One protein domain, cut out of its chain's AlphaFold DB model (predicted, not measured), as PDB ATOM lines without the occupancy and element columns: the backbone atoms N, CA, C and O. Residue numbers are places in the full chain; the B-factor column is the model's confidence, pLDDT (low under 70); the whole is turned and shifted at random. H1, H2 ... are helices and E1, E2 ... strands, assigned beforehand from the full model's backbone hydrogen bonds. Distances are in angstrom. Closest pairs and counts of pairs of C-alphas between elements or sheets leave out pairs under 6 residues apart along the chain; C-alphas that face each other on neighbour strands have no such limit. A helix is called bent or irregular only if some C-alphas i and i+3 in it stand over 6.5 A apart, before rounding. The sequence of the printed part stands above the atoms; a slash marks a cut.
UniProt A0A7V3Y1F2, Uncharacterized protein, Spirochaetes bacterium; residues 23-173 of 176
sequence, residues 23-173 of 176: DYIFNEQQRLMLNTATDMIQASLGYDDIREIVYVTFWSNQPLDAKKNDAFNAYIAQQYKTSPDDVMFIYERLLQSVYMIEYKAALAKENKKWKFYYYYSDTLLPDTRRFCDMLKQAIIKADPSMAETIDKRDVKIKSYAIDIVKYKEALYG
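Overview. This is residues 23 to 173 of the 176 residues of an uncharacterized protein of Spirochaetes bacterium (UniProt A0A7V3Y1F2). A long helix, H3, runs through the middle, with the bent helix H4 folding back along it and H5 crossing it on one side, while on the other side the hairpin E1 and E2 packs with E2 on H3 and H4b. H1 and H2 stand side by side, running opposite ways, across the end where H3 begins. The printed part has 151 residues, with five named helices and two named strands in the order H1 E1 E2 H2 H3 H4 H5; the two strands make one antiparallel sheet, and the class is mostly helix. The whole is compact and rounded, with a radius of gyration of the C-alphas of 15.6 A and spans of 44 by 31 by 28 A.

Along the chain. H1 is residues 28 to 40, beginning at C-alpha 28 at (191.826, 195.622, 83.012). E1 is residues 43 to 48 and E2 residues 53 to 58, 16.2 and 16.4 A long. H2 is residues 66 to 82, 24.6 A. H3 is residues 84 to 110, 39.1 A, from C-alpha 84 at (187.253, 206.957, 93.072). H4, residues 114 to 142, was assigned as one helix by its hydrogen bonds but is bent, with C-alphas 123 and 126 7.1 A apart; its arms are H4a, residues 114 to 123, and H4b, residues 126 to 142, at a shallow tilt of 34 degrees, only just short of steep. H5 is residues 146 to 172, 37.3 A, with a kink of 27 degrees near residue 153, ending at C-alpha 172 at (218.254, 189.271, 95.245).

Arrangement. H3 is the hub, touching four helices. H5 touches its residues 92 to 104 at a steep tilt of 48 degrees, the same way, closest at the C-alphas of Gln 96 and Ala 161, 5.3 A. H3 and H4a form a helical hairpin at 32 degrees, closest at Ala 105 and Tyr 117, their C-alphas 4.7 A apart. H3 and H4b touch, opposite ways, at a shallow tilt of 28 degrees, with the C-alphas of Val 98 and Arg 129 6.1 A apart. The closest C-alphas of E2 and H4b, Val 56 and Thr 128, are 4.6 A apart; those of E2 and H3, Ile 53 and Ser 97, 5.3 A. In the hairpin E1 and E2, N 44 and O 57 are 2.8 A apart, within hydrogen-bond range. H1 and H2 touch at a shallow tilt of 17 degrees, opposite ways, closest at the C-alphas of Met 40 and Phe 72, 6.3 A. H2 touches H4b's residues 135 to 142 at a steep tilt of 60 degrees, closest at the C-alphas of Ala 77 and Ala 142, 4.8 A. H4a and H5 are apart. Each O i to N i+4 pair is within hydrogen-bond range in H1, H2, H3, H4a and H4b, and 21 of 23 are in H5.

Size, cuts and confidence. The two C-alphas farthest apart, those of Lys 67 and Gly 173, are 46.9 A apart. The printed part has no cut and no long link. Mean pLDDT of the printed part is 92.3, and residue 173 is under 70.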
ATOM      1  N   ASP A  23     199.932 193.417  84.469       80.38
ATOM      2  CA  ASP A  23     198.640 192.793  84.784       80.38
ATOM      3  C   ASP A  23     198.553 192.257  86.218       80.38
ATOM      4  O   ASP A  23     197.460 192.080  86.746       80.38
ATOM      5  N   TYR A  24     199.695 192.034  86.874       81.69
ATOM      6  CA  TYR A  24     199.733 191.707  88.303       81.69
ATOM      7  C   TYR A  24     199.529 192.934  89.199       81.69
ATOM      8  O   TYR A  24     199.282 192.788  90.396       81.69
ATOM      9  N   ILE A  25     199.661 194.140  88.639       86.56
ATOM     10  CA  ILE A  25     199.558 195.402  89.377       86.56
ATOM     11  C   ILE A  25     198.200 196.046  89.139       86.56
ATOM     12  O   ILE A  25     197.562 196.472  90.097       86.56
ATOM     13  N   PHE A  26     197.774 196.128  87.879       91.94
ATOM     14  CA  PHE A  26     196.540 196.800  87.490       91.94
ATOM     15  C   PHE A  26     195.567 195.828  86.837       91.94
ATOM     16  O   PHE A  26     195.925 195.095  85.912       91.94
ATOM     17  N   ASN A  27     194.308 195.885  87.268       93.19
ATOM     18  CA  ASN A  27     193.235 195.178  86.576       93.19
ATOM     19  C   ASN A  27     192.966 195.804  85.187       93.19
ATOM     20  O   ASN A  27     193.511 196.849  84.826       93.19
ATOM     21  N   GLU A  28     192.125 195.162  84.375       92.06
ATOM     22  CA  GLU A  28     191.826 195.622  83.012       92.06
ATOM     23  C   GLU A  28     191.274 197.054  82.961       92.06
ATOM     24  O   GLU A  28     191.742 197.861  82.157       92.06
ATOM     25  N   GLN A  29     190.348 197.396  83.857       93.12
ATOM     26  CA  GLN A  29     189.764 198.733  83.937       93.12
ATOM     27  C   GLN A  29     190.819 199.784  84.303       93.12
ATOM     28  O   GLN A  29     190.905 200.825  83.656       93.12
ATOM     29  N   GLN A  30     191.666 199.498  85.290       95.31
ATOM     30  CA  GLN A  30     192.735 200.392  85.728       95.31
ATOM     31  C   GLN A  30     193.778 200.613  84.625       95.31
ATOM     32  O   GLN A  30     194.217 201.743  84.410       95.31
ATOM     33  N   ARG A  31     194.133 199.561  83.872       93.25
ATOM     34  CA  ARG A  31     195.016 199.678  82.699       93.25
ATOM     35  C   ARG A  31     194.385 200.517  81.599       93.25
ATOM     36  O   ARG A  31     195.063 201.368  81.031       93.25
ATOM     37  N   LEU A  32     193.099 200.315  81.314       93.94
ATOM     38  CA  LEU A  32     192.386 201.123  80.329       93.94
ATOM     39  C   LEU A  32     192.377 202.603  80.734       93.94
ATOM     40  O   LEU A  32     192.634 203.463  79.890       93.94
ATOM     41  N   MET A  33     192.147 202.894  82.020       95.50
ATOM     42  CA  MET A  33     192.206 204.258  82.543       95.50
ATOM     43  C   MET A  33     193.590 204.880  82.374       95.50
ATOM     44  O   MET A  33     193.709 205.987  81.853       95.50
ATOM     45  N   LEU A  34     194.633 204.152  82.779       94.44
ATOM     46  CA  LEU A  34     196.024 204.581  82.667       94.44
ATOM     47  C   LEU A  34     196.434 204.848  81.220       94.44
ATOM     48  O   LEU A  34     196.927 205.932  80.937       94.44
ATOM     49  N   ASN A  35     196.182 203.902  80.314       94.06
ATOM     50  CA  ASN A  35     196.532 204.036  78.901       94.06
ATOM     51  C   ASN A  35     195.803 205.221  78.259       94.06
ATOM     52  O   ASN A  35     196.424 206.041  77.590       94.06
ATOM     53  N   THR A  36     194.504 205.376  78.536       95.38
ATOM     54  CA  THR A  36     193.740 206.534  78.048       95.38
ATOM     55  C   THR A  36     194.331 207.838  78.583       95.38
ATOM     56  O   THR A  36     194.553 208.781  77.826       95.38
ATOM     57  N   ALA A  37     194.630 207.894  79.883       95.56
ATOM     58  CA  ALA A  37     195.191 209.074  80.527       95.56
ATOM     59  C   ALA A  37     196.577 209.444  79.969       95.56
ATOM     60  O   ALA A  37     196.839 210.628  79.749       95.56
ATOM     61  N   THR A  38     197.451 208.463  79.710       94.44
ATOM     62  CA  THR A  38     198.774 208.696  79.113       94.44
ATOM     63  C   THR A  38     198.669 209.110  77.644       94.44
ATOM     64  O   THR A  38     199.343 210.057  77.234       94.44
ATOM     65  N   ASP A  39     197.768 208.504  76.866       93.25
ATOM     66  CA  ASP A  39     197.573 208.835  75.449       93.25
ATOM     67  C   ASP A  39     197.098 210.284  75.256       93.25
ATOM     68  O   ASP A  39     197.595 210.999  74.381       93.25
ATOM     69  N   MET A  40     196.191 210.768  76.118       93.06
ATOM     70  CA  MET A  40     195.676 212.148  76.070       93.06
ATOM     71  C   MET A  40     196.779 213.208  76.162       93.06
ATOM     72  O   MET A  40     196.638 214.314  75.629       93.06
ATOM     73  N   ILE A  41     197.883 212.872  76.823       91.81
ATOM     74  CA  ILE A  41     199.005 213.778  77.066       91.81
ATOM     75  C   ILE A  41     200.273 213.372  76.306       91.81
ATOM     76  O   ILE A  41     201.330 213.947  76.557       91.81
ATOM     77  N   GLN A  42     200.156 212.435  75.356       91.81
ATOM     78  CA  GLN A  42     201.264 211.922  74.544       91.81
ATOM     79  C   GLN A  42     202.392 211.331  75.389       91.81
ATOM     80  O   GLN A  42     203.561 211.696  75.250       91.81
ATOM     81  N   ALA A  43     202.020 210.427  76.283       92.06
ATOM     82  CA  ALA A  43     202.945 209.639  77.067       92.06
ATOM     83  C   ALA A  43     202.655 208.147  76.890       92.06
ATOM     84  O   ALA A  43     201.564 207.746  76.495       92.06
ATOM     85  N   SER A  44     203.644 207.322  77.207       91.75
ATOM     86  CA  SER A  44     203.521 205.869  77.240       91.75
ATOM     87  C   SER A  44     203.718 205.349  78.651       91.75
ATOM     88  O   SER A  44     204.585 205.826  79.384       91.75
ATOM     89  N   LEU A  45     202.926 204.338  78.995       92.88
ATOM     90  CA  LEU A  45     203.094 203.541  80.199       92.88
ATOM     91  C   LEU A  45     204.135 202.446  79.948       92.88
ATOM     92  O   LEU A  45     204.062 201.723  78.954       92.88
ATOM     93  N   GLY A  46     205.085 202.315  80.863       91.06
ATOM     94  CA  GLY A  46     206.097 201.273  80.856       91.06
ATOM     95  C   GLY A  46     206.102 200.480  82.157       91.06
ATOM     96  O   GLY A  46     205.639 200.943  83.203       91.06
ATOM     97  N   TYR A  47     206.641 199.267  82.081       91.19
ATOM     98  CA  TYR A  47     206.848 198.402  83.234       91.19
ATOM     99  C   TYR A  47     208.231 197.758  83.159       91.19
ATOM    100  O   TYR A  47     208.595 197.185  82.133       91.19
ATOM    101  N   ASP A  48     209.008 197.896  84.228       87.31
ATOM    102  CA  ASP A  48     210.245 197.146  84.444       87.31
ATOM    103  C   ASP A  48     209.906 195.966  85.355       87.31
ATOM    104  O   ASP A  48     209.637 196.153  86.542       87.31
ATOM    105  N   ASP A  49     209.869 194.768  84.780       79.06
ATOM    106  CA  ASP A  49     209.457 193.522  85.425       79.06
ATOM    107  C   ASP A  49     210.448 193.045  86.487       79.06
ATOM    108  O   ASP A  49     210.045 192.629  87.572       79.06
ATOM    109  N   ILE A  50     211.748 193.186  86.223       77.44
ATOM    110  CA  ILE A  50     212.824 192.841  87.159       77.44
ATOM    111  C   ILE A  50     212.721 193.698  88.425       77.44
ATOM    112  O   ILE A  50     212.962 193.233  89.542       77.44
ATOM    113  N   ARG A  51     212.382 194.978  88.265       77.12
ATOM    114  CA  ARG A  51     212.382 195.955  89.363       77.12
ATOM    115  C   ARG A  51     210.986 196.193  89.937       77.12
ATOM    116  O   ARG A  51     210.870 196.783  91.015       77.12
ATOM    117  N   GLU A  52     209.964 195.674  89.262       82.62
ATOM    118  CA  GLU A  52     208.533 195.927  89.436       82.62
ATOM    119  C   GLU A  52     208.214 197.423  89.551       82.62
ATOM    120  O   GLU A  52     207.562 197.876  90.495       82.62
ATOM    121  N   ILE A  53     208.737 198.204  88.607       89.56
ATOM    122  CA  ILE A  53     208.543 199.654  88.547       89.56
ATOM    123  C   ILE A  53     207.599 199.965  87.396       89.56
ATOM    124  O   ILE A  53     207.894 199.645  86.247       89.56
ATOM    125  N   VAL A  54     206.496 200.642  87.703       93.31
ATOM    126  CA  VAL A  54     205.653 201.276  86.689       93.31
ATOM    127  C   VAL A  54     206.212 202.668  86.422       93.31
ATOM    128  O   VAL A  54     206.421 203.441  87.357       93.31
ATOM    129  N   TYR A  55     206.462 202.993  85.162       94.06
ATOM    130  CA  TYR A  55     207.004 204.290  84.768       94.06
ATOM    131  C   TYR A  55     206.216 204.890  83.608       94.06
ATOM    132  O   TYR A  55     205.487 204.194  82.903       94.06
ATOM    133  N   VAL A  56     206.354 206.199  83.427       94.88
ATOM    134  CA  VAL A  56     205.758 206.932  82.308       94.88
ATOM    135  C   VAL A  56     206.869 207.625  81.533       94.88
ATOM    136  O   VAL A  56     207.834 208.096  82.130       94.88
ATOM    137  N   THR A  57     206.732 207.683  80.211       93.31
ATOM    138  CA  THR A  57     207.662 208.385  79.319       93.31
ATOM    139  C   THR A  57     206.877 209.264  78.361       93.31
ATOM    140  O   THR A  57     206.015 208.771  77.634       93.31
ATOM    141  N   PHE A  58     207.158 210.563  78.345       90.88
ATOM    142  CA  PHE A  58     206.531 211.491  77.411       90.88
ATOM    143  C   PHE A  58     207.187 211.370  76.035       90.88
ATOM    144  O   PHE A  58     208.402 211.260  75.905       90.88
ATOM    145  N   TRP A  59     206.385 211.434  74.973       88.31
ATOM    146  CA  TRP A  59     206.895 211.386  73.595       88.31
ATOM    147  C   TRP A  59     207.638 212.665  73.205       88.31
ATOM    148  O   TRP A  59     208.353 212.699  72.206       88.31
ATOM    149  N   SER A  60     207.433 213.741  73.967       81.81
ATOM    150  CA  SER A  60     208.035 215.042  73.733       81.81
ATOM    151  C   SER A  60     208.304 215.760  75.048       81.81
ATOM    152  O   SER A  60     207.455 215.809  75.938       81.81
ATOM    153  N   ASN A  61     209.459 216.419  75.116       75.25
ATOM    154  CA  ASN A  61     209.822 217.310  76.218       75.25
ATOM    155  C   ASN A  61     209.113 218.670  76.138       75.25
ATOM    156  O   ASN A  61     209.351 219.541  76.975       75.25
ATOM    157  N   GLN A  62     208.265 218.891  75.128       76.50
ATOM    158  CA  GLN A  62     207.504 220.129  75.039       76.50
ATOM    159  C   GLN A  62     206.503 220.250  76.200       76.50
ATOM    160  O   GLN A  62     205.952 219.247  76.680       76.50
ATOM    161  N   PRO A  63     206.243 221.486  76.665       78.88
ATOM    162  CA  PRO A  63     205.156 221.744  77.593       78.88
ATOM    163  C   PRO A  63     203.844 221.181  77.049       78.88
ATOM    164  O   PRO A  63     203.570 221.253  75.850       78.88
ATOM    165  N   LEU A  64     203.035 220.607  77.937       83.31
ATOM    166  CA  LEU A  64     201.737 220.078  77.547       83.31
ATOM    167  C   LEU A  64     200.824 221.231  77.116       83.31
ATOM    168  O   LEU A  64     200.686 222.217  77.837       83.31
ATOM    169  N   ASP A  65     200.186 221.085  75.955       88.19
ATOM    170  CA  ASP A  65     199.185 222.039  75.478       88.19
ATOM    171  C   ASP A  65     198.024 222.168  76.482       88.19
ATOM    172  O   ASP A  65     197.535 221.170  77.022       88.19
ATOM    173  N   ALA A  66     197.561 223.399  76.713       90.50
ATOM    174  CA  ALA A  66     196.523 223.684  77.701       90.50
ATOM    175  C   ALA A  66     195.227 222.895  77.446       90.50
ATOM    176  O   ALA A  66     194.638 222.376  78.392       90.50
ATOM    177  N   LYS A  67     194.824 222.706  76.179       92.38
ATOM    178  CA  LYS A  67     193.614 221.943  75.838       92.38
ATOM    179  C   LYS A  67     193.764 220.468  76.190       92.38
ATOM    180  O   LYS A  67     192.805 219.857  76.651       92.38
ATOM    181  N   LYS A  68     194.957 219.890  76.000       92.50
ATOM    182  CA  LYS A  68     195.238 218.503  76.405       92.50
ATOM    183  C   LYS A  68     195.215 218.353  77.920       92.50
ATOM    184  O   LYS A  68     194.647 217.390  78.422       92.50
ATOM    185  N   ASN A  69     195.775 219.322  78.642       93.31
ATOM    186  CA  ASN A  69     195.729 219.335  80.100       93.31
ATOM    187  C   ASN A  69     194.290 219.458  80.631       93.31
ATOM    188  O   ASN A  69     193.907 218.755  81.563       93.31
ATOM    189  N   ASP A  70     193.464 220.311  80.027       95.25
ATOM    190  CA  ASP A  70     192.054 220.445  80.402       95.25
ATOM    191  C   ASP A  70     191.253 219.179  80.094       95.25
ATOM    192  O   ASP A  70     190.468 218.734  80.934       95.25
ATOM    193  N   ALA A  71     191.494 218.553  78.937       96.12
ATOM    194  CA  ALA A  71     190.878 217.280  78.579       96.12
ATOM    195  C   ALA A  71     191.287 216.160  79.550       96.12
ATOM    196  O   ALA A  71     190.423 215.421  80.023       96.12
ATOM    197  N   PHE A  72     192.571 216.075  79.904       97.25
ATOM    198  CA  PHE A  72     193.081 215.149  80.917       97.25
ATOM    199  C   PHE A  72     192.387 215.365  82.269       97.25
ATOM    200  O   PHE A  72     191.846 214.425  82.846       97.25
ATOM    201  N   ASN A  73     192.317 216.610  82.746       97.62
ATOM    202  CA  ASN A  73     191.653 216.936  84.009       97.62
ATOM    203  C   ASN A  73     190.167 216.551  84.002       97.62
ATOM    204  O   ASN A  73     189.669 215.996  84.978       97.62
ATOM    205  N   ALA A  74     189.457 216.832  82.905       97.88
ATOM    206  CA  ALA A  74     188.050 216.473  82.757       97.88
ATOM    207  C   ALA A  74     187.849 214.950  82.744       97.88
ATOM    208  O   ALA A  74     186.923 214.444  83.380       97.88
ATOM    209  N   TYR A  75     188.740 214.221  82.068       98.25
ATOM    210  CA  TYR A  75     188.731 212.765  82.042       98.25
ATOM    211  C   TYR A  75     188.925 212.172  83.441       98.25
ATOM    212  O   TYR A  75     188.088 211.388  83.887       98.25
ATOM    213  N   ILE A  76     189.965 212.596  84.167       98.25
ATOM    214  CA  ILE A  76     190.223 212.116  85.532       98.25
ATOM    215  C   ILE A  76     189.063 212.471  86.463       98.25
ATOM    216  O   ILE A  76     188.621 211.615  87.224       98.25
ATOM    217  N   ALA A  77     188.499 213.678  86.363       98.06
ATOM    218  CA  ALA A  77     187.335 214.058  87.159       98.06
ATOM    219  C   ALA A  77     186.115 213.158  86.888       98.06
ATOM    220  O   ALA A  77     185.373 212.829  87.814       98.06
ATOM    221  N   GLN A  78     185.907 212.729  85.640       98.12
ATOM    222  CA  GLN A  78     184.837 211.792  85.294       98.12
ATOM    223  C   GLN A  78     185.102 210.376  85.832       98.12
ATOM    224  O   GLN A  78     184.180 209.740  86.352       98.12
ATOM    225  N   GLN A  79     186.343 209.888  85.739       98.19
ATOM    226  CA  GLN A  79     186.708 208.583  86.300       98.19
ATOM    227  C   GLN A  79     186.592 208.588  87.825       98.19
ATOM    228  O   GLN A  79     186.007 207.669  88.387       98.19
ATOM    229  N   TYR A  80     187.033 209.659  88.487       96.88
ATOM    230  CA  TYR A  80     186.976 209.793  89.944       96.88
ATOM    231  C   TYR A  80     185.537 209.786  90.476       96.88
ATOM    232  O   TYR A  80     185.269 209.215  91.526       96.88
ATOM    233  N   LYS A  81     184.579 210.356  89.732       96.56
ATOM    234  CA  LYS A  81     183.150 210.282  90.086       96.56
ATOM    235  C   LYS A  81     182.578 208.868  90.000       96.56
ATOM    236  O   LYS A  81     181.663 208.545  90.748       96.56
ATOM    237  N   THR A  82     183.066 208.067  89.056       96.12
ATOM    238  CA  THR A  82     182.540 206.719  88.788       96.12
ATOM    239  C   THR A  82     183.204 205.668  89.678       96.12
ATOM    240  O   THR A  82     182.522 204.826  90.251       96.12
ATOM    241  N   SER A  83     184.528 205.750  89.806       96.38
ATOM    242  CA  SER A  83     185.388 204.777  90.481       96.38
ATOM    243  C   SER A  83     186.525 205.499  91.221       96.38
ATOM    244  O   SER A  83     187.680 205.438  90.789       96.38
ATOM    245  N   PRO A  84     186.236 206.206  92.331       95.00
ATOM    246  CA  PRO A  84     187.253 206.957  93.072       95.00
ATOM    247  C   PRO A  84     188.379 206.053  93.590       95.00
ATOM    248  O   PRO A  84     189.547 206.436  93.529       95.00
ATOM    249  N   ASP A  85     188.049 204.835  94.027       95.38
ATOM    250  CA  ASP A  85     189.025 203.874  94.552       95.38
ATOM    251  C   ASP A  85     190.029 203.414  93.487       95.38
ATOM    252  O   ASP A  85     191.218 203.316  93.782       95.38
ATOM    253  N   ASP A  86     189.593 203.201  92.240       96.69
ATOM    254  CA  ASP A  86     190.496 202.832  91.141       96.69
ATOM    255  C   ASP A  86     191.453 203.973  90.798       96.69
ATOM    256  O   ASP A  86     192.654 203.755  90.633       96.69
ATOM    257  N   VAL A  87     190.942 205.207  90.731       97.12
ATOM    258  CA  VAL A  87     191.770 206.390  90.455       97.12
ATOM    259  C   VAL A  87     192.802 206.594  91.563       97.12
ATOM    260  O   VAL A  87     193.977 206.843  91.279       97.12
ATOM    261  N   MET A  88     192.388 206.438  92.822       95.69
ATOM    262  CA  MET A  88     193.295 206.521  93.961       95.69
ATOM    263  C   MET A  88     194.325 205.393  93.952       95.69
ATOM    264  O   MET A  88     195.508 205.666  94.123       95.69
ATOM    265  N   PHE A  89     193.921 204.151  93.688       95.44
ATOM    266  CA  PHE A  89     194.845 203.021  93.599       95.44
ATOM    267  C   PHE A  89     195.913 203.237  92.519       95.44
ATOM    268  O   PHE A  89     197.104 203.037  92.768       95.44
ATOM    269  N   ILE A  90     195.505 203.705  91.334       96.19
ATOM    270  CA  ILE A  90     196.419 204.057  90.241       96.19
ATOM    271  C   ILE A  90     197.424 205.115  90.698       96.19
ATOM    272  O   ILE A  90     198.635 204.939  90.524       96.19
ATOM    273  N   TYR A  91     196.930 206.202  91.296       96.56
ATOM    274  CA  TYR A  91     197.772 207.280  91.802       96.56
ATOM    275  C   TYR A  91     198.795 206.769  92.820       96.56
ATOM    276  O   TYR A  91     199.990 207.034  92.683       96.56
ATOM    277  N   GLU A  92     198.353 205.986  93.801       95.56
ATOM    278  CA  GLU A  92     199.211 205.457  94.858       95.56
ATOM    279  C   GLU A  92     200.265 204.485  94.321       95.56
ATOM    280  O   GLU A  92     201.422 204.538  94.745       95.56
ATOM    281  N   ARG A  93     199.918 203.634  93.348       94.88
ATOM    282  CA  ARG A  93     200.875 202.713  92.712       94.88
ATOM    283  C   ARG A  93     201.923 203.423  91.866       94.88
ATOM    284  O   ARG A  93     203.088 203.009  91.869       94.88
ATOM    285  N   LEU A  94     201.545 204.491  91.171       95.88
ATOM    286  CA  LEU A  94     202.506 205.338  90.468       95.88
ATOM    287  C   LEU A  94     203.412 206.063  91.458       95.88
ATOM    288  O   LEU A  94     204.629 205.998  91.322       95.88
ATOM    289  N   LEU A  95     202.842 206.674  92.495       96.62
ATOM    290  CA  LEU A  95     203.596 207.368  93.536       96.62
ATOM    291  C   LEU A  95     204.593 206.441  94.240       96.62
ATOM    292  O   LEU A  95     205.749 206.808  94.452       96.62
ATOM    293  N   GLN A  96     204.175 205.208  94.532       95.81
ATOM    294  CA  GLN A  96     205.057 204.170  95.050       95.81
ATOM    295  C   GLN A  96     206.227 203.913  94.095       95.81
ATOM    296  O   GLN A  96     207.376 203.886  94.532       95.81
ATOM    297  N   SER A  97     205.952 203.756  92.796       95.94
ATOM    298  CA  SER A  97     206.993 203.542  91.786       95.94
ATOM    299  C   SER A  97     207.963 204.719  91.729       95.94
ATOM    300  O   SER A  97     209.172 204.502  91.688       95.94
ATOM    301  N   VAL A  98     207.470 205.956  91.836       97.75
ATOM    302  CA  VAL A  98     208.331 207.141  91.886       97.75
ATOM    303  C   VAL A  98     209.285 207.088  93.084       97.75
ATOM    304  O   VAL A  98     210.491 207.260  92.912       97.75
ATOM    305  N   TYR A  99     208.793 206.773  94.284       97.62
ATOM    306  CA  TYR A  99     209.660 206.654  95.461       97.62
ATOM    307  C   TYR A  99     210.628 205.472  95.394       97.62
ATOM    308  O   TYR A  99     211.763 205.576  95.865       97.62
ATOM    309  N   MET A 100     210.221 204.364  94.771       96.00
ATOM    310  CA  MET A 100     211.125 203.249  94.490       96.00
ATOM    311  C   MET A 100     212.257 203.680  93.549       96.00
ATOM    312  O   MET A 100     213.412 203.349  93.814       96.00
ATOM    313  N   ILE A 101     211.950 204.433  92.485       96.38
ATOM    314  CA  ILE A 101     212.942 204.972  91.542       96.38
ATOM    315  C   ILE A 101     213.912 205.914  92.269       96.38
ATOM    316  O   ILE A 101     215.124 205.744  92.142       96.38
ATOM    317  N   GLU A 102     213.410 206.861  93.071       97.25
ATOM    318  CA  GLU A 102     214.245 207.802  93.837       97.25
ATOM    319  C   GLU A 102     215.218 207.081  94.771       97.25
ATOM    320  O   GLU A 102     216.419 207.364  94.784       97.25
ATOM    321  N   TYR A 103     214.711 206.116  95.538       96.50
ATOM    322  CA  TYR A 103     215.536 205.373  96.480       96.50
ATOM    323  C   TYR A 103     216.552 204.474  95.761       96.50
ATOM    324  O   TYR A 103     217.718 204.417  96.155       96.50
ATOM    325  N   LYS A 104     216.161 203.832  94.653       93.94
ATOM    326  CA  LYS A 104     217.086 203.057  93.811       93.94
ATOM    327  C   LYS A 104     218.163 203.931  93.168       93.94
ATOM    328  O   LYS A 104     219.312 203.498  93.102       93.94
ATOM    329  N   ALA A 105     217.840 205.154  92.746       95.56
ATOM    330  CA  ALA A 105     218.827 206.114  92.258       95.56
ATOM    331  C   ALA A 105     219.840 206.469  93.360       95.56
ATOM    332  O   ALA A 105     221.048 206.433  93.123       95.56
ATOM    333  N   ALA A 106     219.365 206.745  94.579       96.31
ATOM    334  CA  ALA A 106     220.231 207.037  95.721       96.31
ATOM    335  C   ALA A 106     221.175 205.866  96.043       96.31
ATOM    336  O   ALA A 106     222.388 206.068  96.128       96.31
ATOM    337  N   LEU A 107     220.647 204.639  96.114       93.94
ATOM    338  CA  LEU A 107     221.448 203.429  96.321       93.94
ATOM    339  C   LEU A 107     222.455 203.192  95.188       93.94
ATOM    340  O   LEU A 107     223.600 202.822  95.442       93.94
ATOM    341  N   ALA A 108     222.060 203.404  93.929       93.25
ATOM    342  CA  ALA A 108     222.969 203.271  92.794       93.25
ATOM    343  C   ALA A 108     224.130 204.267  92.899       93.25
ATOM    344  O   ALA A 108     225.281 203.904  92.657       93.25
ATOM    345  N   LYS A 109     223.837 205.512  93.289       96.38
ATOM    346  CA  LYS A 109     224.839 206.562  93.484       96.38
ATOM    347  C   LYS A 109     225.804 206.224  94.620       96.38
ATOM    348  O   LYS A 109     227.013 206.312  94.420       96.38
ATOM    349  N   GLU A 110     225.288 205.800  95.772       95.69
ATOM    350  CA  GLU A 110     226.090 205.384  96.934       95.69
ATOM    351  C   GLU A 110     227.045 204.235  96.574       95.69
ATOM    352  O   GLU A 110     228.241 204.290  96.859       95.69
ATOM    353  N   ASN A 111     226.541 203.254  95.825       93.25
ATOM    354  CA  ASN A 111     227.308 202.100  95.362       93.25
ATOM    355  C   ASN A 111     228.145 202.365  94.097       93.25
ATOM    356  O   ASN A 111     228.712 201.431  93.530       93.25
ATOM    357  N   LYS A 112     228.220 203.617  93.619       95.25
ATOM    358  CA  LYS A 112     228.955 204.025  92.402       95.25
ATOM    359  C   LYS A 112     228.523 203.280  91.126       95.25
ATOM    360  O   LYS A 112     229.280 203.167  90.162       95.25
ATOM    361  N   LYS A 113     227.281 202.798  91.088       92.94
ATOM    362  CA  LYS A 113     226.638 202.122  89.954       92.94
ATOM    363  C   LYS A 113     226.034 203.150  88.984       92.94
ATOM    364  O   LYS A 113     224.820 203.239  88.817       92.94
ATOM    365  N   TRP A 114     226.891 203.930  88.320       94.25
ATOM    366  CA  TRP A 114     226.489 205.111  87.534       94.25
ATOM    367  C   TRP A 114     225.477 204.845  86.417       94.25
ATOM    368  O   TRP A 114     224.545 205.624  86.253       94.25
ATOM    369  N   LYS A 115     225.610 203.731  85.682       93.94
ATOM    370  CA  LYS A 115     224.646 203.359  84.630       93.94
ATOM    371  C   LYS A 115     223.219 203.290  85.179       93.94
ATOM    372  O   LYS A 115     222.289 203.785  84.554       93.94
ATOM    373  N   PHE A 116     223.062 202.686  86.352       91.69
ATOM    374  CA  PHE A 116     221.764 202.534  86.991       91.69
ATOM    375  C   PHE A 116     221.280 203.828  87.614       91.69
ATOM    376  O   PHE A 116     220.099 204.128  87.512       91.69
ATOM    377  N   TYR A 117     222.187 204.611  88.200       95.19
ATOM    378  CA  TYR A 117     221.857 205.949  88.670       95.19
ATOM    379  C   TYR A 117     221.199 206.767  87.552       95.19
ATOM    380  O   TYR A 117     220.050 207.147  87.725       95.19
ATOM    381  N   TYR A 118     221.852 206.918  86.393       95.25
ATOM    382  CA  TYR A 118     221.303 207.684  85.265       95.25
ATOM    383  C   TYR A 118     220.034 207.065  84.672       95.25
ATOM    384  O   TYR A 118     219.120 207.782  84.273       95.25
ATOM    385  N   TYR A 119     219.932 205.734  84.650       92.88
ATOM    386  CA  TYR A 119     218.690 205.079  84.253       92.88
ATOM    387  C   TYR A 119     217.520 205.507  85.155       92.88
ATOM    388  O   TYR A 119     216.488 205.959  84.667       92.88
ATOM    389  N   TYR A 120     217.684 205.457  86.477       94.56
ATOM    390  CA  TYR A 120     216.621 205.873  87.388       94.56
ATOM    391  C   TYR A 120     216.403 207.388  87.389       94.56
ATOM    392  O   TYR A 120     215.270 207.825  87.222       94.56
ATOM    393  N   SER A 121     217.457 208.187  87.580       95.50
ATOM    394  CA  SER A 121     217.346 209.633  87.796       95.50
ATOM    395  C   SER A 121     216.991 210.407  86.536       95.50
ATOM    396  O   SER A 121     216.234 211.370  86.627       95.50
ATOM    397  N   ASP A 122     217.517 209.990  85.385       93.25
ATOM    398  CA  ASP A 122     217.427 210.779  84.156       93.25
ATOM    399  C   ASP A 122     216.434 210.158  83.172       93.25
ATOM    400  O   ASP A 122     215.780 210.887  82.433       93.25
ATOM    401  N   THR A 123     216.296 208.824  83.162       90.69
ATOM    402  CA  THR A 123     215.390 208.138  82.218       90.69
ATOM    403  C   THR A 123     213.994 207.935  82.799       90.69
ATOM    404  O   THR A 123     213.013 208.256  82.138       90.69
ATOM    405  N   LEU A 124     213.877 207.388  84.015       93.94
ATOM    406  CA  LEU A 124     212.569 206.998  84.561       93.94
ATOM    407  C   LEU A 124     211.909 208.082  85.421       93.94
ATOM    408  O   LEU A 124     210.702 208.312  85.320       93.94
ATOM    409  N   LEU A 125     212.679 208.715  86.308       96.00
ATOM    410  CA  LEU A 125     212.141 209.586  87.351       96.00
ATOM    411  C   LEU A 125     211.418 210.832  86.817       96.00
ATOM    412  O   LEU A 125     210.308 211.080  87.295       96.00
ATOM    413  N   PRO A 126     211.978 211.618  85.874       95.25
ATOM    414  CA  PRO A 126     211.427 212.932  85.547       95.25
ATOM    415  C   PRO A 126     209.994 212.848  85.015       95.25
ATOM    416  O   PRO A 126     209.094 213.520  85.523       95.25
ATOM    417  N   ASP A 127     209.766 211.960  84.052       95.00
ATOM    418  CA  ASP A 127     208.474 211.806  83.390       95.00
ATOM    419  C   ASP A 127     207.448 211.089  84.269       95.00
ATOM    420  O   ASP A 127     206.284 211.498  84.326       95.00
ATOM    421  N   THR A 128     207.877 210.078  85.029       96.69
ATOM    422  CA  THR A 128     206.988 209.386  85.973       96.69
ATOM    423  C   THR A 128     206.527 210.330  87.084       96.69
ATOM    424  O   THR A 128     205.338 210.362  87.405       96.69
ATOM    425  N   ARG A 129     207.435 211.151  87.635       97.25
ATOM    426  CA  ARG A 129     207.096 212.185  88.626       97.25
ATOM    427  C   ARG A 129     206.143 213.213  88.025       97.25
ATOM    428  O   ARG A 129     205.091 213.454  88.607       97.25
ATOM    429  N   ARG A 130     206.457 213.747  86.838       95.44
ATOM    430  CA  ARG A 130     205.606 214.713  86.128       95.44
ATOM    431  C   ARG A 130     204.182 214.186  85.948       95.44
ATOM    432  O   ARG A 130     203.231 214.899  86.255       95.44
ATOM    433  N   PHE A 131     204.025 212.949  85.477       96.12
ATOM    434  CA  PHE A 131     202.704 212.345  85.307       96.12
ATOM    435  C   PHE A 131     201.974 212.148  86.639       96.12
ATOM    436  O   PHE A 131     200.796 212.480  86.754       96.12
ATOM    437  N   CYS A 132     202.674 211.640  87.657       96.81
ATOM    438  CA  CYS A 132     202.112 211.434  88.990       96.81
ATOM    439  C   CYS A 132     201.619 212.754  89.609       96.81
ATOM    440  O   CYS A 132     200.524 212.800  90.171       96.81
ATOM    441  N   ASP A 133     202.371 213.842  89.434       96.00
ATOM    442  CA  ASP A 133     201.989 215.172  89.907       96.00
ATOM    443  C   ASP A 133     200.777 215.714  89.141       96.00
ATOM    444  O   ASP A 133     199.849 216.244  89.753       96.00
ATOM    445  N   MET A 134     200.723 215.530  87.816       96.25
ATOM    446  CA  MET A 134     199.541 215.883  87.021       96.25
ATOM    447  C   MET A 134     198.295 215.127  87.493       96.25
ATOM    448  O   MET A 134     197.238 215.732  87.667       96.25
ATOM    449  N   LEU A 135     198.422 213.822  87.752       97.25
ATOM    450  CA  LEU A 135     197.331 213.000  88.267       97.25
ATOM    451  C   LEU A 135     196.881 213.468  89.659       97.25
ATOM    452  O   LEU A 135     195.683 213.630  89.881       97.25
ATOM    453  N   LYS A 136     197.822 213.776  90.566       97.00
ATOM    454  CA  LYS A 136     197.528 214.369  91.883       97.00
ATOM    455  C   LYS A 136     196.703 215.647  91.744       97.00
ATOM    456  O   LYS A 136     195.673 215.788  92.399       97.00
ATOM    457  N   GLN A 137     197.142 216.573  90.889       96.69
ATOM    458  CA  GLN A 137     196.441 217.844  90.688       96.69
ATOM    459  C   GLN A 137     195.046 217.637  90.091       96.69
ATOM    460  O   GLN A 137     194.100 218.295  90.517       96.69
ATOM    461  N   ALA A 138     194.892 216.700  89.153       97.44
ATOM    462  CA  ALA A 138     193.596 216.375  88.572       97.44
ATOM    463  C   ALA A 138     192.622 215.778  89.606       97.44
ATOM    464  O   ALA A 138     191.453 216.163  89.625       97.44
ATOM    465  N   ILE A 139     193.105 214.909  90.502       97.50
ATOM    466  CA  ILE A 139     192.313 214.354  91.613       97.50
ATOM    467  C   ILE A 139     191.881 215.465  92.575       97.50
ATOM    468  O   ILE A 139     190.698 215.581  92.877       97.50
ATOM    469  N   ILE A 140     192.803 216.333  93.005       96.75
ATOM    470  CA  ILE A 140     192.486 217.459  93.903       96.75
ATOM    471  C   ILE A 140     191.506 218.439  93.242       96.75
ATOM    472  O   ILE A 140     190.621 218.980  93.897       96.75
ATOM    473  N   LYS A 141     191.626 218.663  91.929       96.44
ATOM    474  CA  LYS A 141     190.681 219.496  91.176       96.44
ATOM    475  C   LYS A 141     189.288 218.860  91.102       96.44
ATOM    476  O   LYS A 141     188.300 219.592  91.080       96.44
ATOM    477  N   ALA A 142     189.206 217.531  91.045       96.62
ATOM    478  CA  ALA A 142     187.945 216.795  91.066       96.62
ATOM    479  C   ALA A 142     187.304 216.775  92.464       96.62
ATOM    480  O   ALA A 142     186.082 216.887  92.570       96.62
ATOM    481  N   ASP A 143     188.121 216.672  93.512       96.19
ATOM    482  CA  ASP A 143     187.710 216.673  94.915       96.19
ATOM    483  C   ASP A 143     188.734 217.425  95.791       96.19
ATOM    484  O   ASP A 143     189.739 216.851  96.228       96.19
ATOM    485  N   PRO A 144     188.485 218.714  96.098       95.06
ATOM    486  CA  PRO A 144     189.402 219.525  96.898       95.06
ATOM    487  C   PRO A 144     189.641 219.002  98.319       95.06
ATOM    488  O   PRO A 144     190.671 219.318  98.915       95.06
ATOM    489  N   SER A 145     188.728 218.189  98.870       93.31
ATOM    490  CA  SER A 145     188.896 217.607 100.209       93.31
ATOM    491  C   SER A 145     190.043 216.588 100.269       93.31
ATOM    492  O   SER A 145     190.592 216.313 101.339       93.31
ATOM    493  N   MET A 146     190.474 216.078  99.110       91.50
ATOM    494  CA  MET A 146     191.566 215.116  99.004       91.50
ATOM    495  C   MET A 146     192.955 215.720  99.179       91.50
ATOM    496  O   MET A 146     193.900 214.957  99.369       91.50
ATOM    497  N   ALA A 147     193.104 217.049  99.162       90.50
ATOM    498  CA  ALA A 147     194.407 217.703  99.282       90.50
ATOM    499  C   ALA A 147     195.175 217.245 100.539       90.50
ATOM    500  O   ALA A 147     196.294 216.747 100.436       90.50
ATOM    501  N   GLU A 148     194.542 217.310 101.715       87.50
ATOM    502  CA  GLU A 148     195.178 216.901 102.977       87.50
ATOM    503  C   GLU A 148     195.327 215.371 103.087       87.50
ATOM    504  O   GLU A 148     196.302 214.856 103.639       87.50
ATOM    505  N   THR A 149     194.361 214.622 102.548       87.81
ATOM    506  CA  THR A 149     194.372 213.152 102.580       87.81
ATOM    507  C   THR A 149     195.515 212.584 101.747       87.81
ATOM    508  O   THR A 149     196.198 211.661 102.198       87.81
ATOM    509  N   ILE A 150     195.749 213.136 100.555       88.62
ATOM    510  CA  ILE A 150     196.833 212.720  99.666       88.62
ATOM    511  C   ILE A 150     198.188 212.953 100.333       88.62
ATOM    512  O   ILE A 150     199.009 212.040 100.345       88.62
ATOM    513  N   ASP A 151     198.405 214.109 100.961       85.88
ATOM    514  CA  ASP A 151     199.681 214.413 101.618       85.88
ATOM    515  C   ASP A 151     199.965 213.475 102.806       85.88
ATOM    516  O   ASP A 151     201.097 213.036 103.016       85.88
ATOM    517  N   LYS A 152     198.934 213.071 103.561       87.12
ATOM    518  CA  LYS A 152     199.093 212.059 104.623       87.12
ATOM    519  C   LYS A 152     199.409 210.668 104.067       87.12
ATOM    520  O   LYS A 152     200.173 209.919 104.683       87.12
ATOM    521  N   ARG A 153     198.802 210.292 102.938       87.75
ATOM    522  CA  ARG A 153     199.053 209.004 102.265       87.75
ATOM    523  C   ARG A 153     200.454 208.958 101.657       87.75
ATOM    524  O   ARG A 153     201.117 207.929 101.770       87.75
ATOM    525  N   ASP A 154     200.931 210.079 101.125       89.31
ATOM    526  CA  ASP A 154     202.250 210.245 100.513       89.31
ATOM    527  C   ASP A 154     203.392 209.771 101.425       89.31
ATOM    528  O   ASP A 154     204.215 208.938 101.039       89.31
ATOM    529  N   VAL A 155     203.374 210.199 102.694       88.81
ATOM    530  CA  VAL A 155     204.370 209.791 103.699       88.81
ATOM    531  C   VAL A 155     204.399 208.272 103.884       88.81
ATOM    532  O   VAL A 155     205.472 207.667 103.904       88.81
ATOM    533  N   LYS A 156     203.226 207.635 103.994       91.50
ATOM    534  CA  LYS A 156     203.124 206.179 104.184       91.50
ATOM    535  C   LYS A 156     203.604 205.419 102.952       91.50
ATOM    536  O   LYS A 156     204.339 204.442 103.086       91.50
ATOM    537  N   ILE A 157     203.213 205.879 101.765       93.94
ATOM    538  CA  ILE A 157     203.586 205.261 100.490       93.94
ATOM    539  C   ILE A 157     205.094 205.354 100.277       93.94
ATOM    540  O   ILE A 157     205.706 204.373  99.864       93.94
ATOM    541  N   LYS A 158     205.716 206.484 100.632       94.62
ATOM    542  CA  LYS A 158     207.171 206.641 100.583       94.62
ATOM    543  C   LYS A 158     207.895 205.628 101.465       94.62
ATOM    544  O   LYS A 158     208.818 204.966 100.991       94.62
ATOM    545  N   SER A 159     207.485 205.483 102.726       92.56
ATOM    546  CA  SER A 159     208.077 204.490 103.632       92.56
ATOM    547  C   SER A 159     207.925 203.071 103.081       92.56
ATOM    548  O   SER A 159     208.913 202.350 102.971       92.56
ATOM    549  N   TYR A 160     206.719 202.712 102.640       92.75
ATOM    550  CA  TYR A 160     206.439 201.391 102.079       92.75
ATOM    551  C   TYR A 160     207.247 201.098 100.803       92.75
ATOM    552  O   TYR A 160     207.808 200.014 100.650       92.75
ATOM    553  N   ALA A 161     207.372 202.077  99.904       94.00
ATOM    554  CA  ALA A 161     208.189 201.978  98.698       94.00
ATOM    555  C   ALA A 161     209.661 201.675  99.020       94.00
ATOM    556  O   ALA A 161     210.269 200.808  98.390       94.00
ATOM    557  N   ILE A 162     210.226 202.359 100.018       93.00
ATOM    558  CA  ILE A 162     211.605 202.136 100.470       93.00
ATOM    559  C   ILE A 162     211.766 200.724 101.041       93.00
ATOM    560  O   ILE A 162     212.744 200.046 100.717       93.00
ATOM    561  N   ASP A 163     210.812 200.263 101.851       92.25
ATOM    562  CA  ASP A 163     210.852 198.927 102.453       92.25
ATOM    563  C   ASP A 163     210.809 197.823 101.391       92.25
ATOM    564  O   ASP A 163     211.588 196.872 101.470       92.25
ATOM    565  N   ILE A 164     209.998 197.986 100.339       89.81
ATOM    566  CA  ILE A 164     209.983 197.068  99.190       89.81
ATOM    567  C   ILE A 164     211.358 196.993  98.531       89.81
ATOM    568  O   ILE A 164     211.848 195.897  98.253       89.81
ATOM    569  N   VAL A 165     211.994 198.138  98.262       90.94
ATOM    570  CA  VAL A 165     213.318 198.133  97.628       90.94
ATOM    571  C   VAL A 165     214.332 197.446  98.535       90.94
ATOM    572  O   VAL A 165     215.032 196.556  98.066       90.94
ATOM    573  N   LYS A 166     214.381 197.788  99.828       90.31
ATOM    574  CA  LYS A 166     215.297 197.153 100.791       90.31
ATOM    575  C   LYS A 166     215.099 195.642 100.872       90.31
ATOM    576  O   LYS A 166     216.076 194.899 100.846       90.31
ATOM    577  N   TYR A 167     213.847 195.192 100.937       87.06
ATOM    578  CA  TYR A 167     213.506 193.774 100.959       87.06
ATOM    579  C   TYR A 167     214.017 193.054  99.706       87.06
ATOM    580  O   TYR A 167     214.677 192.022  99.807       87.06
ATOM    581  N   LYS A 168     213.793 193.630  98.521       83.50
ATOM    582  CA  LYS A 168     214.281 193.064  97.256       83.50
ATOM    583  C   LYS A 168     215.804 193.065  97.152       83.50
ATOM    584  O   LYS A 168     216.370 192.087  96.676       83.50
ATOM    585  N   GLU A 169     216.474 194.120  97.612       82.88
ATOM    586  CA  GLU A 169     217.941 194.166  97.657       82.88
ATOM    587  C   GLU A 169     218.494 193.041  98.546       82.88
ATOM    588  O   GLU A 169     219.453 192.376  98.155       82.88
ATOM    589  N   ALA A 170     217.857 192.780  99.693       83.75
ATOM    590  CA  ALA A 170     218.237 191.701 100.603       83.75
ATOM    591  C   ALA A 170     217.992 190.300 100.015       83.75
ATOM    592  O   ALA A 170     218.811 189.407 100.217       83.75
ATOM    593  N   LEU A 171     216.894 190.103  99.276       78.81
ATOM    594  CA  LEU A 171     216.570 188.815  98.655       78.81
ATOM    595  C   LEU A 171     217.430 188.491  97.431       78.81
ATOM    596  O   LEU A 171     217.847 187.348  97.255       78.81
ATOM    597  N   TYR A 172     217.661 189.480  96.568       73.50
ATOM    598  CA  TYR A 172     218.254 189.271  95.245       73.50
ATOM    599  C   TYR A 172     219.690 189.801  95.134       73.50
ATOM    600  O   TYR A 172     220.231 189.894  94.035       73.50
ATOM    601  N   GLY A 173     220.325 190.151  96.258       64.81
ATOM    602  CA  GLY A 173     221.737 190.546  96.304       64.81
ATOM    603  C   GLY A 173     222.036 191.886  95.629       64.81
ATOM    604  O   GLY A 173     223.131 192.088  95.104       64.81
TER     605      GLY A 173